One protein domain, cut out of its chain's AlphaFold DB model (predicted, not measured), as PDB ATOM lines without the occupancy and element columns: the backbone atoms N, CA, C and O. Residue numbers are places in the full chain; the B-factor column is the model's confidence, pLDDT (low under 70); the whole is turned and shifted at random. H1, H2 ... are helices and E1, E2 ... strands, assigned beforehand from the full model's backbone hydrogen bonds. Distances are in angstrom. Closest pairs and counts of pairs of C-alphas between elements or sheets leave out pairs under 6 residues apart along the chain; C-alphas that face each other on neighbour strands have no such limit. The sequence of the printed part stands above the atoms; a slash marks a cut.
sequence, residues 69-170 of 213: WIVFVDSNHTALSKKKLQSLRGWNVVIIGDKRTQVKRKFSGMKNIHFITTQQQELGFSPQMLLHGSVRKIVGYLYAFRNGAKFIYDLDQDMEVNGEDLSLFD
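Overview. This is residues 69 to 170 of the 213 residues of an uncharacterized protein of Ancylostoma ceylanicum (UniProt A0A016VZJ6). A twisted sheet of four parallel strands has one long helix, H3, over one face, running along the inner strands E2 and E1. The short helices H1 and H2 only graze the sheet, and H4 lies off it near the last residue. The printed part has 102 residues, in the order E1 H1 E2 H2 E3 H3 E4 H4; the sheet's order is E3 E2 E1 E4. The class is mixed, with under half of the residues in named elements; the whole is compact, radius of gyration of the C-alphas 12.9 A, spanning 37 by 27 by 25 A.

Along the chain. Find C-alpha 69 at (174.179, 281.267, 328.533), where E1, residues 69 to 73, begins. Next come H1, 83 to 87, E2, 92 to 97, 16.3 A long, H2, 103 to 106, and E3, 113 to 117. H3, 133 to 146, runs 20.0 A from (187.616, 293.492, 330.965); then come E4, 151 to 155, and H4, 163 to 167.

Arrangement. Look for N 70 and O 92, 2.8 A, between E1 and E2; N 95 and O 114, 2.8 A, between E2 and E3; and N 153 and O 69, 2.8 A, between E4 and E1. H3 makes two layers, helix on sheet, at a height over the sheet of 7.4 A; its closest C-alphas to E1 are Gly 140 and Val 71, 5.7 A. E1, H1, E2 and E2, H2, E3 are strand-helix-strand units, parallel neighbours joined through a helix; E3, H3, E4 is a split one, with E2 and E1 between; each crossover is right-handed. H3 and H4 have every O i to N i+4 pair within hydrogen-bond range, H1 0 of 1 but 2 of 2 O i to N i+3, and H2 is too short for an i+4 pair.

Size, cuts and confidence. The C-alphas farthest apart, Gln 128 and Glu 164, are 37.3 A apart. The printed part has no cut; E3 to H3 is the long link. Look for pLDDT under 70 in 25 residues, among them 76 to 83 and 99 to 105.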
ATOM      1  N   TRP A  69     172.737 281.063 328.544       92.19
ATOM      2  CA  TRP A  69     174.179 281.267 328.533       92.19
ATOM      3  C   TRP A  69     174.646 282.095 329.722       92.19
ATOM      4  O   TRP A  69     174.054 283.112 330.050       92.19
ATOM      5  N   ILE A  70     175.750 281.701 330.340       90.06
ATOM      6  CA  ILE A  70     176.431 282.480 331.372       90.06
ATOM      7  C   ILE A  70     177.688 283.064 330.752       90.06
ATOM      8  O   ILE A  70     178.510 282.328 330.202       90.06
ATOM      9  N   VAL A  71     177.853 284.380 330.852       90.88
ATOM     10  CA  VAL A  71     179.047 285.070 330.354       90.88
ATOM     11  C   VAL A  71     179.922 285.470 331.525       90.88
ATOM     12  O   VAL A  71     179.527 286.279 332.361       90.88
ATOM     13  N   PHE A  72     181.143 284.946 331.556       88.25
ATOM     14  CA  PHE A  72     182.085 285.171 332.644       88.25
ATOM     15  C   PHE A  72     183.463 285.587 332.116       88.25
ATOM     16  O   PHE A  72     184.047 284.924 331.261       88.25
ATOM     17  N   VAL A  73     184.013 286.681 332.647       86.88
ATOM     18  CA  VAL A  73     185.357 287.163 332.294       86.88
ATOM     19  C   VAL A  73     186.315 286.834 333.427       86.88
ATOM     20  O   VAL A  73     186.148 287.338 334.532       86.88
ATOM     21  N   ASP A  74     187.360 286.065 333.144       80.94
ATOM     22  CA  ASP A  74     188.420 285.744 334.101       80.94
ATOM     23  C   ASP A  74     189.586 286.737 333.956       80.94
ATOM     24  O   ASP A  74     190.276 286.757 332.934       80.94
ATOM     25  N   SER A  75     189.785 287.604 334.952       72.88
ATOM     26  CA  SER A  75     190.875 288.597 335.000       72.88
ATOM     27  C   SER A  75     192.086 288.151 335.820       72.88
ATOM     28  O   SER A  75     193.190 288.578 335.502       72.88
ATOM     29  N   ASN A  76     191.893 287.313 336.844       64.88
ATOM     30  CA  ASN A  76     192.877 287.071 337.910       64.88
ATOM     31  C   ASN A  76     193.085 285.579 338.223       64.88
ATOM     32  O   ASN A  76     193.519 285.226 339.317       64.88
ATOM     33  N   HIS A  77     192.758 284.678 337.290       59.88
ATOM     34  CA  HIS A  77     192.852 283.224 337.486       59.88
ATOM     35  C   HIS A  77     191.978 282.699 338.646       59.88
ATOM     36  O   HIS A  77     192.162 281.577 339.127       59.88
ATOM     37  N   THR A  78     190.987 283.486 339.076       56.25
ATOM     38  CA  THR A  78     190.083 283.178 340.196       56.25
ATOM     39  C   THR A  78     189.059 282.109 339.838       56.25
ATOM     40  O   THR A  78     188.474 281.483 340.714       56.25
ATOM     41  N   ALA A  79     188.898 281.795 338.553       54.19
ATOM     42  CA  ALA A  79     188.021 280.739 338.050       54.19
ATOM     43  C   ALA A  79     188.330 279.324 338.602       54.19
ATOM     44  O   ALA A  79     187.524 278.394 338.464       54.19
ATOM     45  N   LEU A  80     189.465 279.140 339.285       50.78
ATOM     46  CA  LEU A  80     189.751 277.937 340.066       50.78
ATOM     47  C   LEU A  80     188.778 277.732 341.247       50.78
ATOM     48  O   LEU A  80     188.547 276.573 341.601       50.78
ATOM     49  N   SER A  81     188.127 278.771 341.784       53.53
ATOM     50  CA  SER A  81     187.172 278.636 342.902       53.53
ATOM     51  C   SER A  81     185.780 278.142 342.480       53.53
ATOM     52  O   SER A  81     185.074 277.510 343.265       53.53
ATOM     53  N   LYS A  82     185.384 278.315 341.214       62.81
ATOM     54  CA  LYS A  82     183.986 278.130 340.785       62.81
ATOM     55  C   LYS A  82     183.633 276.676 340.415       62.81
ATOM     56  O   LYS A  82     183.175 276.402 339.309       62.81
ATOM     57  N   LYS A  83     183.841 275.710 341.332       61.81
ATOM     58  CA  LYS A  83     183.399 274.295 341.170       61.81
ATOM     59  C   LYS A  83     181.900 274.182 340.832       61.81
ATOM     60  O   LYS A  83     181.509 273.274 340.108       61.81
ATOM     61  N   LYS A  84     181.092 275.143 341.292       70.00
ATOM     62  CA  LYS A  84     179.635 275.195 341.099       70.00
ATOM     63  C   LYS A  84     179.197 275.448 339.650       70.00
ATOM     64  O   LYS A  84     178.109 275.025 339.285       70.00
ATOM     65  N   LEU A  85     180.041 276.036 338.790       71.75
ATOM     66  CA  LEU A  85     179.684 276.242 337.373       71.75
ATOM     67  C   LEU A  85     179.447 274.917 336.635       71.75
ATOM     68  O   LEU A  85     178.640 274.853 335.715       71.75
ATOM     69  N   GLN A  86     180.111 273.844 337.073       68.19
ATOM     70  CA  GLN A  86     179.976 272.508 336.488       68.19
ATOM     71  C   GLN A  86     178.625 271.859 336.820       68.19
ATOM     72  O   GLN A  86     178.178 270.973 336.099       68.19
ATOM     73  N   SER A  87     177.971 272.288 337.906       70.62
ATOM     74  CA  SER A  87     176.678 271.745 338.341       70.62
ATOM     75  C   SER A  87     175.467 272.460 337.732       70.62
ATOM     76  O   SER A  87     174.339 272.028 337.963       70.62
ATOM     77  N   LEU A  88     175.671 273.525 336.950       75.50
ATOM     78  CA  LEU A  88     174.590 274.317 336.359       75.50
ATOM     79  C   LEU A  88     174.038 273.616 335.112       75.50
ATOM     80  O   LEU A  88     174.444 273.879 333.980       75.50
ATOM     81  N   ARG A  89     173.125 272.665 335.333       78.50
ATOM     82  CA  ARG A  89     172.456 271.926 334.256       78.50
ATOM     83  C   ARG A  89     171.609 272.861 333.395       78.50
ATOM     84  O   ARG A  89     170.984 273.791 333.901       78.50
ATOM     85  N   GLY A  90     171.581 272.590 332.093       84.44
ATOM     86  CA  GLY A  90     170.810 273.378 331.133       84.44
ATOM     87  C   GLY A  90     171.368 274.784 330.904       84.44
ATOM     88  O   GLY A  90     170.637 275.630 330.403       84.44
ATOM     89  N   TRP A  91     172.624 275.062 331.266       87.88
ATOM     90  CA  TRP A  91     173.304 276.318 330.950       87.88
ATOM     91  C   TRP A  91     174.614 276.054 330.216       87.88
ATOM     92  O   TRP A  91     175.422 275.214 330.626       87.88
ATOM     93  N   ASN A  92     174.828 276.825 329.155       90.81
ATOM     94  CA  ASN A  92     176.132 276.976 328.533       90.81
ATOM     95  C   ASN A  92     176.909 278.071 329.264       90.81
ATOM     96  O   ASN A  92     176.343 279.079 329.676       90.81
ATOM     97  N   VAL A  93     178.214 277.893 329.433       89.25
ATOM     98  CA  VAL A  93     179.080 278.858 330.112       89.25
ATOM     99  C   VAL A  93     180.194 279.247 329.164       89.25
ATOM    100  O   VAL A  93     180.992 278.401 328.767       89.25
ATOM    101  N   VAL A  94     180.287 280.529 328.829       89.56
ATOM    102  CA  VAL A  94     181.435 281.073 328.108       89.56
ATOM    103  C   VAL A  94     182.360 281.792 329.082       89.56
ATOM    104  O   VAL A  94     181.963 282.711 329.799       89.56
ATOM    105  N   ILE A  95     183.612 281.349 329.104       87.62
ATOM    106  CA  ILE A  95     184.678 281.894 329.935       87.62
ATOM    107  C   ILE A  95     185.680 282.595 329.024       87.62
ATOM    108  O   ILE A  95     186.288 281.965 328.157       87.62
ATOM    109  N   ILE A  96     185.867 283.893 329.243       86.12
ATOM    110  CA  ILE A  96     186.791 284.728 328.477       86.12
ATOM    111  C   ILE A  96     187.991 285.044 329.360       86.12
ATOM    112  O   ILE A  96     187.858 285.740 330.366       86.12
ATOM    113  N   GLY A  97     189.164 284.539 328.988       80.12
ATOM    114  CA  GLY A  97     190.381 284.693 329.783       80.12
ATOM    115  C   GLY A  97     191.654 284.604 328.946       80.12
ATOM    116  O   GLY A  97     191.620 284.371 327.738       80.12
ATOM    117  N   ASP A  98     192.801 284.806 329.588       72.88
ATOM    118  CA  ASP A  98     194.106 284.698 328.929       72.88
ATOM    119  C   ASP A  98     194.546 283.226 328.739       72.88
ATOM    120  O   ASP A  98     194.067 282.302 329.399       72.88
ATOM    121  N   LYS A  99     195.502 282.977 327.837       59.34
ATOM    122  CA  LYS A  99     196.094 281.654 327.568       59.34
ATOM    123  C   LYS A  99     196.771 281.029 328.790       59.34
ATOM    124  O   LYS A  99     196.882 279.807 328.854       59.34
ATOM    125  N   ARG A 100     197.229 281.845 329.746       55.47
ATOM    126  CA  ARG A 100     197.876 281.394 330.994       55.47
ATOM    127  C   ARG A 100     196.906 280.755 331.985       55.47
ATOM    128  O   ARG A 100     197.328 280.183 332.987       55.47
ATOM    129  N   THR A 101     195.609 280.833 331.720       56.62
ATOM    130  CA  THR A 101     194.602 280.405 332.673       56.62
ATOM    131  C   THR A 101     194.522 278.874 332.769       56.62
ATOM    132  O   THR A 101     194.168 278.179 331.817       56.62
ATOM    133  N   GLN A 102     194.779 278.334 333.967       59.25
ATOM    134  CA  GLN A 102     194.659 276.899 334.297       59.25
ATOM    135  C   GLN A 102     193.237 276.327 334.097       59.25
ATOM    136  O   GLN A 102     193.037 275.112 334.058       59.25
ATOM    137  N   VAL A 103     192.253 277.210 333.922       63.19
ATOM    138  CA  VAL A 103     190.837 276.949 333.629       63.19
ATOM    139  C   VAL A 103     190.648 276.002 332.459       63.19
ATOM    140  O   VAL A 103     189.905 275.035 332.599       63.19
ATOM    141  N   LYS A 104     191.352 276.207 331.336       66.75
ATOM    142  CA  LYS A 104     191.165 275.350 330.155       66.75
ATOM    143  C   LYS A 104     191.413 273.874 330.481       66.75
ATOM    144  O   LYS A 104     190.686 273.015 330.001       66.75
ATOM    145  N   ARG A 105     192.401 273.578 331.335       68.69
ATOM    146  CA  ARG A 105     192.692 272.210 331.786       68.69
ATOM    147  C   ARG A 105     191.613 271.687 332.739       68.69
ATOM    148  O   ARG A 105     191.188 270.551 332.586       68.69
ATOM    149  N   LYS A 106     191.151 272.515 333.683       71.50
ATOM    150  CA  LYS A 106     190.129 272.143 334.681       71.50
ATOM    151  C   LYS A 106     188.762 271.821 334.062       71.50
ATOM    152  O   LYS A 106     188.048 270.977 334.594       71.50
ATOM    153  N   PHE A 107     188.401 272.492 332.972       73.06
ATOM    154  CA  PHE A 107     187.109 272.321 332.294       73.06
ATOM    155  C   PHE A 107     187.218 271.561 330.963       73.06
ATOM    156  O   PHE A 107     186.258 271.494 330.200       73.06
ATOM    157  N   SER A 108     188.384 270.972 330.676       69.56
ATOM    158  CA  SER A 108     188.595 270.173 329.470       69.56
ATOM    159  C   SER A 108     187.641 268.976 329.445       69.56
ATOM    160  O   SER A 108     187.551 268.234 330.420       69.56
ATOM    161  N   GLY A 109     186.945 268.774 328.324       71.94
ATOM    162  CA  GLY A 109     185.986 267.678 328.142       71.94
ATOM    163  C   GLY A 109     184.546 267.997 328.560       71.94
ATOM    164  O   GLY A 109     183.658 267.186 328.309       71.94
ATOM    165  N   MET A 110     184.285 269.175 329.138       78.00
ATOM    166  CA  MET A 110     182.923 269.625 329.442       78.00
ATOM    167  C   MET A 110     182.304 270.285 328.214       78.00
ATOM    168  O   MET A 110     182.811 271.288 327.723       78.00
ATOM    169  N   LYS A 111     181.203 269.716 327.713       82.25
ATOM    170  CA  LYS A 111     180.579 270.163 326.457       82.25
ATOM    171  C   LYS A 111     179.884 271.520 326.572       82.25
ATOM    172  O   LYS A 111     179.858 272.251 325.597       82.25
ATOM    173  N   ASN A 112     179.374 271.859 327.754       84.94
ATOM    174  CA  ASN A 112     178.659 273.107 328.021       84.94
ATOM    175  C   ASN A 112     179.580 274.252 328.483       84.94
ATOM    176  O   ASN A 112     179.087 275.296 328.901       84.94
ATOM    177  N   ILE A 113     180.908 274.068 328.462       85.94
ATOM    178  CA  ILE A 113     181.873 275.102 328.856       85.94
ATOM    179  C   ILE A 113     182.744 275.477 327.663       85.94
ATOM    180  O   ILE A 113     183.523 274.681 327.143       85.94
ATOM    181  N   HIS A 114     182.649 276.742 327.278       87.06
ATOM    182  CA  HIS A 114     183.319 277.327 326.133       87.06
ATOM    183  C   HIS A 114     184.410 278.264 326.633       87.06
ATOM    184  O   HIS A 114     184.135 279.245 327.318       87.06
ATOM    185  N   PHE A 115     185.663 277.978 326.293       84.31
ATOM    186  CA  PHE A 115     186.780 278.839 326.668       84.31
ATOM    187  C   PHE A 115     187.247 279.657 325.467       84.31
ATOM    188  O   PHE A 115     187.699 279.089 324.470       84.31
ATOM    189  N   ILE A 116     187.172 280.982 325.579       82.06
ATOM    190  CA  ILE A 116     187.661 281.917 324.564       82.06
ATOM    191  C   ILE A 116     188.929 282.566 325.086       82.06
ATOM    192  O   ILE A 116     188.931 283.212 326.136       82.06
ATOM    193  N   THR A 117     190.006 282.416 324.321       77.00
ATOM    194  CA  THR A 117     191.249 283.121 324.621       77.00
ATOM    195  C   THR A 117     191.226 284.524 324.034       77.00
ATOM    196  O   THR A 117     190.718 284.745 322.938       77.00
ATOM    197  N   THR A 118     191.872 285.474 324.704       67.25
ATOM    198  CA  THR A 118     192.084 286.842 324.189       67.25
ATOM    199  C   THR A 118     192.933 286.915 322.912       67.25
ATOM    200  O   THR A 118     193.161 287.990 322.369       67.25
ATOM    201  N   GLN A 119     193.428 285.783 322.418       63.78
ATOM    202  CA  GLN A 119     194.208 285.694 321.184       63.78
ATOM    203  C   GLN A 119     193.397 285.091 320.031       63.78
ATOM    204  O   GLN A 119     193.917 284.948 318.925       63.78
ATOM    205  N   GLN A 120     192.137 284.722 320.272       63.50
ATOM    206  CA  GLN A 120     191.261 284.153 319.258       63.50
ATOM    207  C   GLN A 120     190.730 285.271 318.346       63.50
ATOM    208  O   GLN A 120     189.787 285.983 318.682       63.50
ATOM    209  N   GLN A 121     191.358 285.423 317.177       57.16
ATOM    210  CA  GLN A 121     191.014 286.432 316.160       57.16
ATOM    211  C   GLN A 121     189.677 286.172 315.450       57.16
ATOM    212  O   GLN A 121     189.197 287.028 314.713       57.16
ATOM    213  N   GLU A 122     189.049 285.017 315.676       60.00
ATOM    214  CA  GLU A 122     187.830 284.570 314.980       60.00
ATOM    215  C   GLU A 122     186.607 285.474 315.198       60.00
ATOM    216  O   GLU A 122     185.616 285.359 314.478       60.00
ATOM    217  N   LEU A 123     186.670 286.374 316.183       65.38
ATOM    218  CA  LEU A 123     185.619 287.347 316.486       65.38
ATOM    219  C   LEU A 123     185.950 288.766 315.991       65.38
ATOM    220  O   LEU A 123     185.168 289.680 316.219       65.38
ATOM    221  N   GLY A 124     187.086 288.961 315.310       72.50
ATOM    222  CA  GLY A 124     187.462 290.239 314.694       72.50
ATOM    223  C   GLY A 124     187.981 291.312 315.659       72.50
ATOM    224  O   GLY A 124     188.184 292.449 315.246       72.50
ATOM    225  N   PHE A 125     188.224 290.977 316.930       72.19
ATOM    226  CA  PHE A 125     188.766 291.913 317.919       72.19
ATOM    227  C   PHE A 125     190.293 291.917 317.910       72.19
ATOM    228  O   PHE A 125     190.931 290.863 317.841       72.19
ATOM    229  N   SER A 126     190.896 293.104 318.028       76.56
ATOM    230  CA  SER A 126     192.346 293.194 318.170       76.56
ATOM    231  C   SER A 126     192.779 292.706 319.564       76.56
ATOM    232  O   SER A 126     192.085 292.963 320.556       76.56
ATOM    233  N   PRO A 127     193.944 292.044 319.691       75.62
ATOM    234  CA  PRO A 127     194.455 291.594 320.989       75.62
ATOM    235  C   PRO A 127     194.596 292.722 322.022       75.62
ATOM    236  O   PRO A 127     194.411 292.499 323.214       75.62
ATOM    237  N   GLN A 128     194.882 293.946 321.564       78.25
ATOM    238  CA  GLN A 128     195.022 295.135 322.409       78.25
ATOM    239  C   GLN A 128     193.697 295.517 323.079       78.25
ATOM    240  O   GLN A 128     193.670 295.806 324.272       78.25
ATOM    241  N   MET A 129     192.579 295.452 322.347       76.38
ATOM    242  CA  MET A 129     191.259 295.749 322.914       76.38
ATOM    243  C   MET A 129     190.871 294.743 324.005       76.38
ATOM    244  O   MET A 129     190.219 295.098 324.985       76.38
ATOM    245  N   LEU A 130     191.319 293.492 323.874       76.81
ATOM    246  CA  LEU A 130     191.022 292.402 324.803       76.81
ATOM    247  C   LEU A 130     191.783 292.497 326.135       76.81
ATOM    248  O   LEU A 130     191.540 291.683 327.031       76.81
ATOM    249  N   LEU A 131     192.645 293.505 326.315       76.31
ATOM    250  CA  LEU A 131     193.236 293.849 327.612       76.31
ATOM    251  C   LEU A 131     192.193 294.415 328.587       76.31
ATOM    252  O   LEU A 131     192.298 294.196 329.795       76.31
ATOM    253  N   HIS A 132     191.135 295.046 328.074       80.06
ATOM    254  CA  HIS A 132     190.069 295.616 328.892       80.06
ATOM    255  C   HIS A 132     188.984 294.578 329.211       80.06
ATOM    256  O   HIS A 132     188.426 293.939 328.317       80.06
ATOM    257  N   GLY A 133     188.642 294.435 330.498       79.75
ATOM    258  CA  GLY A 133     187.616 293.492 330.965       79.75
ATOM    259  C   GLY A 133     186.249 293.712 330.313       79.75
ATOM    260  O   GLY A 133     185.614 292.746 329.892       79.75
ATOM    261  N   SER A 134     185.846 294.971 330.124       83.06
ATOM    262  CA  SER A 134     184.578 295.334 329.479       83.06
ATOM    263  C   SER A 134     184.502 294.859 328.024       83.06
ATOM    264  O   SER A 134     183.473 294.352 327.590       83.06
ATOM    265  N   VAL A 135     185.609 294.935 327.274       85.69
ATOM    266  CA  VAL A 135     185.660 294.418 325.896       85.69
ATOM    267  C   VAL A 135     185.578 292.895 325.896       85.69
ATOM    268  O   VAL A 135     184.824 292.323 325.113       85.69
ATOM    269  N   ARG A 136     186.295 292.219 326.806       85.94
ATOM    270  CA  ARG A 136     186.191 290.757 326.963       85.94
ATOM    271  C   ARG A 136     184.758 290.315 327.261       85.94
ATOM    272  O   ARG A 136     184.333 289.270 326.774       85.94
ATOM    273  N   LYS A 137     184.002 291.124 328.008       87.56
ATOM    274  CA  LYS A 137     182.587 290.870 328.286       87.56
ATOM    275  C   LYS A 137     181.728 290.946 327.023       87.56
ATOM    276  O   LYS A 137     180.984 290.013 326.742       87.56
ATOM    277  N   ILE A 138     181.912 291.995 326.218       89.75
ATOM    278  CA  ILE A 138     181.244 292.155 324.915       89.75
ATOM    279  C   ILE A 138     181.541 290.965 323.994       89.75
ATOM    280  O   ILE A 138     180.633 290.416 323.375       89.75
ATOM    281  N   VAL A 139     182.797 290.521 323.938       88.00
ATOM    282  CA  VAL A 139     183.203 289.338 323.162       88.00
ATOM    283  C   VAL A 139     182.452 288.089 323.625       88.00
ATOM    284  O   VAL A 139     181.968 287.319 322.798       88.00
ATOM    285  N   GLY A 140     182.306 287.916 324.939       88.88
ATOM    286  CA  GLY A 140     181.495 286.857 325.526       88.88
ATOM    287  C   GLY A 140     180.032 286.900 325.092       88.88
ATOM    288  O   GLY A 140     179.489 285.869 324.698       88.88
ATOM    289  N   TYR A 141     179.417 288.085 325.092       91.69
ATOM    290  CA  TYR A 141     178.046 288.263 324.608       91.69
ATOM    291  C   TYR A 141     177.896 287.893 323.143       91.69
ATOM    292  O   TYR A 141     177.024 287.101 322.799       91.69
ATOM    293  N   LEU A 142     178.770 288.409 322.281       90.19
ATOM    294  CA  LEU A 142     178.725 288.108 320.852       90.19
ATOM    295  C   LEU A 142     178.916 286.618 320.580       90.19
ATOM    296  O   LEU A 142     178.246 286.059 319.713       90.19
ATOM    297  N   TYR A 143     179.791 285.963 321.342       88.62
ATOM    298  CA  TYR A 143     179.947 284.522 321.255       88.62
ATOM    299  C   TYR A 143     178.668 283.789 321.664       88.62
ATOM    300  O   TYR A 143     178.205 282.934 320.915       88.62
ATOM    301  N   ALA A 144     178.072 284.129 322.809       90.69
ATOM    302  CA  ALA A 144     176.830 283.513 323.269       90.69
ATOM    303  C   ALA A 144     175.699 283.697 322.239       90.69
ATOM    304  O   ALA A 144     175.061 282.725 321.839       90.69
ATOM    305  N   PHE A 145     175.514 284.916 321.721       87.31
ATOM    306  CA  PHE A 145     174.520 285.205 320.683       87.31
ATOM    307  C   PHE A 145     174.749 284.398 319.406       87.31
ATOM    308  O   PHE A 145     173.813 283.794 318.884       87.31
ATOM    309  N   ARG A 146     175.996 284.327 318.920       85.81
ATOM    310  CA  ARG A 146     176.343 283.529 317.733       85.81
ATOM    311  C   ARG A 146     176.030 282.040 317.914       85.81
ATOM    312  O   ARG A 146     175.786 281.360 316.923       85.81
ATOM    313  N   ASN A 147     176.019 281.552 319.153       86.69
ATOM    314  CA  ASN A 147     175.698 280.169 319.506       86.69
ATOM    315  C   ASN A 147     174.251 279.995 320.020       86.69
ATOM    316  O   ASN A 147     173.948 279.021 320.701       86.69
ATOM    317  N   GLY A 148     173.340 280.918 319.688       86.25
ATOM    318  CA  GLY A 148     171.904 280.737 319.923       86.25
ATOM    319  C   GLY A 148     171.411 281.142 321.313       86.25
ATOM    320  O   GLY A 148     170.333 280.707 321.727       86.25
ATOM    321  N   ALA A 149     172.160 281.976 322.040       89.94
ATOM    322  CA  ALA A 149     171.678 282.533 323.299       89.94
ATOM    323  C   ALA A 149     170.379 283.333 323.104       89.94
ATOM    324  O   ALA A 149     170.327 284.288 322.330       89.94
ATOM    325  N   LYS A 150     169.346 282.955 323.858       86.12
ATOM    326  CA  LYS A 150     168.123 283.742 324.085       86.12
ATOM    327  C   LYS A 150     168.153 284.444 325.437       86.12
ATOM    328  O   LYS A 150     167.564 285.509 325.583       86.12
ATOM    329  N   PHE A 151     168.852 283.842 326.398       86.69
ATOM    330  CA  PHE A 151     168.995 284.341 327.756       86.69
ATOM    331  C   PHE A 151     170.464 284.362 328.130       86.69
ATOM    332  O   PHE A 151     171.175 283.374 327.924       86.69
ATOM    333  N   ILE A 152     170.906 285.488 328.679       89.75
ATOM    334  CA  ILE A 152     172.280 285.670 329.117       89.75
ATOM    335  C   ILE A 152     172.286 286.094 330.580       89.75
ATOM    336  O   ILE A 152     171.703 287.117 330.930       89.75
ATOM    337  N   TYR A 153     172.978 285.317 331.409       88.81
ATOM    338  CA  TYR A 153     173.326 285.688 332.771       88.81
ATOM    339  C   TYR A 153     174.705 286.354 332.770       88.81
ATOM    340  O   TYR A 153     175.727 285.724 332.465       88.81
ATOM    341  N   ASP A 154     174.723 287.646 333.085       88.56
ATOM    342  CA  ASP A 154     175.937 288.434 333.249       88.56
ATOM    343  C   ASP A 154     176.605 288.076 334.588       88.56
ATOM    344  O   ASP A 154     176.199 288.542 335.648       88.56
ATOM    345  N   LEU A 155     177.629 287.212 334.553       86.50
ATOM    346  CA  LEU A 155     178.357 286.833 335.761       86.50
ATOM    347  C   LEU A 155     179.599 287.701 335.971       86.50
ATOM    348  O   LEU A 155     180.602 287.556 335.258       86.50
ATOM    349  N   ASP A 156     179.549 288.552 336.990       80.56
ATOM    350  CA  ASP A 156     180.696 289.334 337.439       80.56
ATOM    351  C   ASP A 156     181.754 288.491 338.167       80.56
ATOM    352  O   ASP A 156     181.547 287.339 338.568       80.56
ATOM    353  N   GLN A 157     182.955 289.061 338.287       72.38
ATOM    354  CA  GLN A 157     184.130 288.361 338.812       72.38
ATOM    355  C   GLN A 157     183.948 287.901 340.250       72.38
ATOM    356  O   GLN A 157     184.229 286.734 340.549       72.38
ATOM    357  N   ASP A 158     183.371 288.778 341.063       71.12
ATOM    358  CA  ASP A 158     183.213 288.604 342.504       71.12
ATOM    359  C   ASP A 158     181.892 287.923 342.882       71.12
ATOM    360  O   ASP A 158     181.625 287.689 344.056       71.12
ATOM    361  N   MET A 159     181.073 287.567 341.888       72.50
ATOM    362  CA  MET A 159     179.808 286.881 342.111       72.50
ATOM    363  C   MET A 159     179.967 285.359 342.023       72.50
ATOM    364  O   MET A 159     180.619 284.804 341.122       72.50
ATOM    365  N   GLU A 160     179.341 284.677 342.979       73.12
ATOM    366  CA  GLU A 160     179.063 283.248 342.920       73.12
ATOM    367  C   GLU A 160     177.643 283.031 342.414       73.12
ATOM    368  O   GLU A 160     176.747 283.801 342.733       73.12
ATOM    369  N   VAL A 161     177.455 281.973 341.631       72.44
ATOM    370  CA  VAL A 161     176.137 281.553 341.157       72.44
ATOM    371  C   VAL A 161     175.936 280.105 341.549       72.44
ATOM    372  O   VAL A 161     176.804 279.252 341.308       72.44
ATOM    373  N   ASN A 162     174.793 279.832 342.159       70.81
ATOM    374  CA  ASN A 162     174.286 278.492 342.400       70.81
ATOM    375  C   ASN A 162     173.061 278.213 341.495       70.81
ATOM    376  O   ASN A 162     172.652 279.045 340.686       70.81
ATOM    377  N   GLY A 163     172.503 277.002 341.573       68.12
ATOM    378  CA  GLY A 163     171.330 276.641 340.768       68.12
ATOM    379  C   GLY A 163     170.039 277.363 341.177       68.12
ATOM    380  O   GLY A 163     169.159 277.532 340.338       68.12
ATOM    381  N   GLU A 164     169.933 277.793 342.435       70.38
ATOM    382  CA  GLU A 164     168.773 278.511 342.974       70.38
ATOM    383  C   GLU A 164     168.728 279.949 342.446       70.38
ATOM    384  O   GLU A 164     167.676 280.386 341.986       70.38
ATOM    385  N   ASP A 165     169.870 280.639 342.378       69.81
ATOM    386  CA  ASP A 165     169.978 281.998 341.829       69.81
ATOM    387  C   ASP A 165     169.484 282.045 340.371       69.81
ATOM    388  O   ASP A 165     168.763 282.951 339.961       69.81
ATOM    389  N   LEU A 166     169.801 281.009 339.587       74.94
ATOM    390  CA  LEU A 166     169.365 280.901 338.191       74.94
ATOM    391  C   LEU A 166     167.887 280.536 338.041       74.94
ATOM    392  O   LEU A 166     167.326 280.753 336.970       74.94
ATOM    393  N   SER A 167     167.257 279.977 339.077       73.25
ATOM    394  CA  SER A 167     165.820 279.678 339.060       73.25
ATOM    395  C   SER A 167     164.959 280.940 339.157       73.25
ATOM    396  O   SER A 167     163.812 280.926 338.718       73.25
ATOM    397  N   LEU A 168     165.531 282.036 339.671       73.19
ATOM    398  CA  LEU A 168     164.893 283.351 339.738       73.19
ATOM    399  C   LEU A 168     164.933 284.103 338.405       73.19
ATOM    400  O   LEU A 168     164.326 285.165 338.282       73.19
ATOM    401  N   PHE A 169     165.666 283.585 337.419       75.38
ATOM    402  CA  PHE A 169     165.778 284.227 336.123       75.38
ATOM    403  C   PHE A 169     164.417 284.209 335.417       75.38
ATOM    404  O   PHE A 169     163.835 283.146 335.199       75.38
ATOM    405  N   ASP A 170     163.914 285.388 335.061       74.56
ATOM    406  CA  ASP A 170     162.651 285.503 334.344       74.56
ATOM    407  C   ASP A 170     162.849 285.106 332.876       74.56
ATOM    408  O   ASP A 170     163.613 285.724 332.128       74.56
TER     409      ASP A 170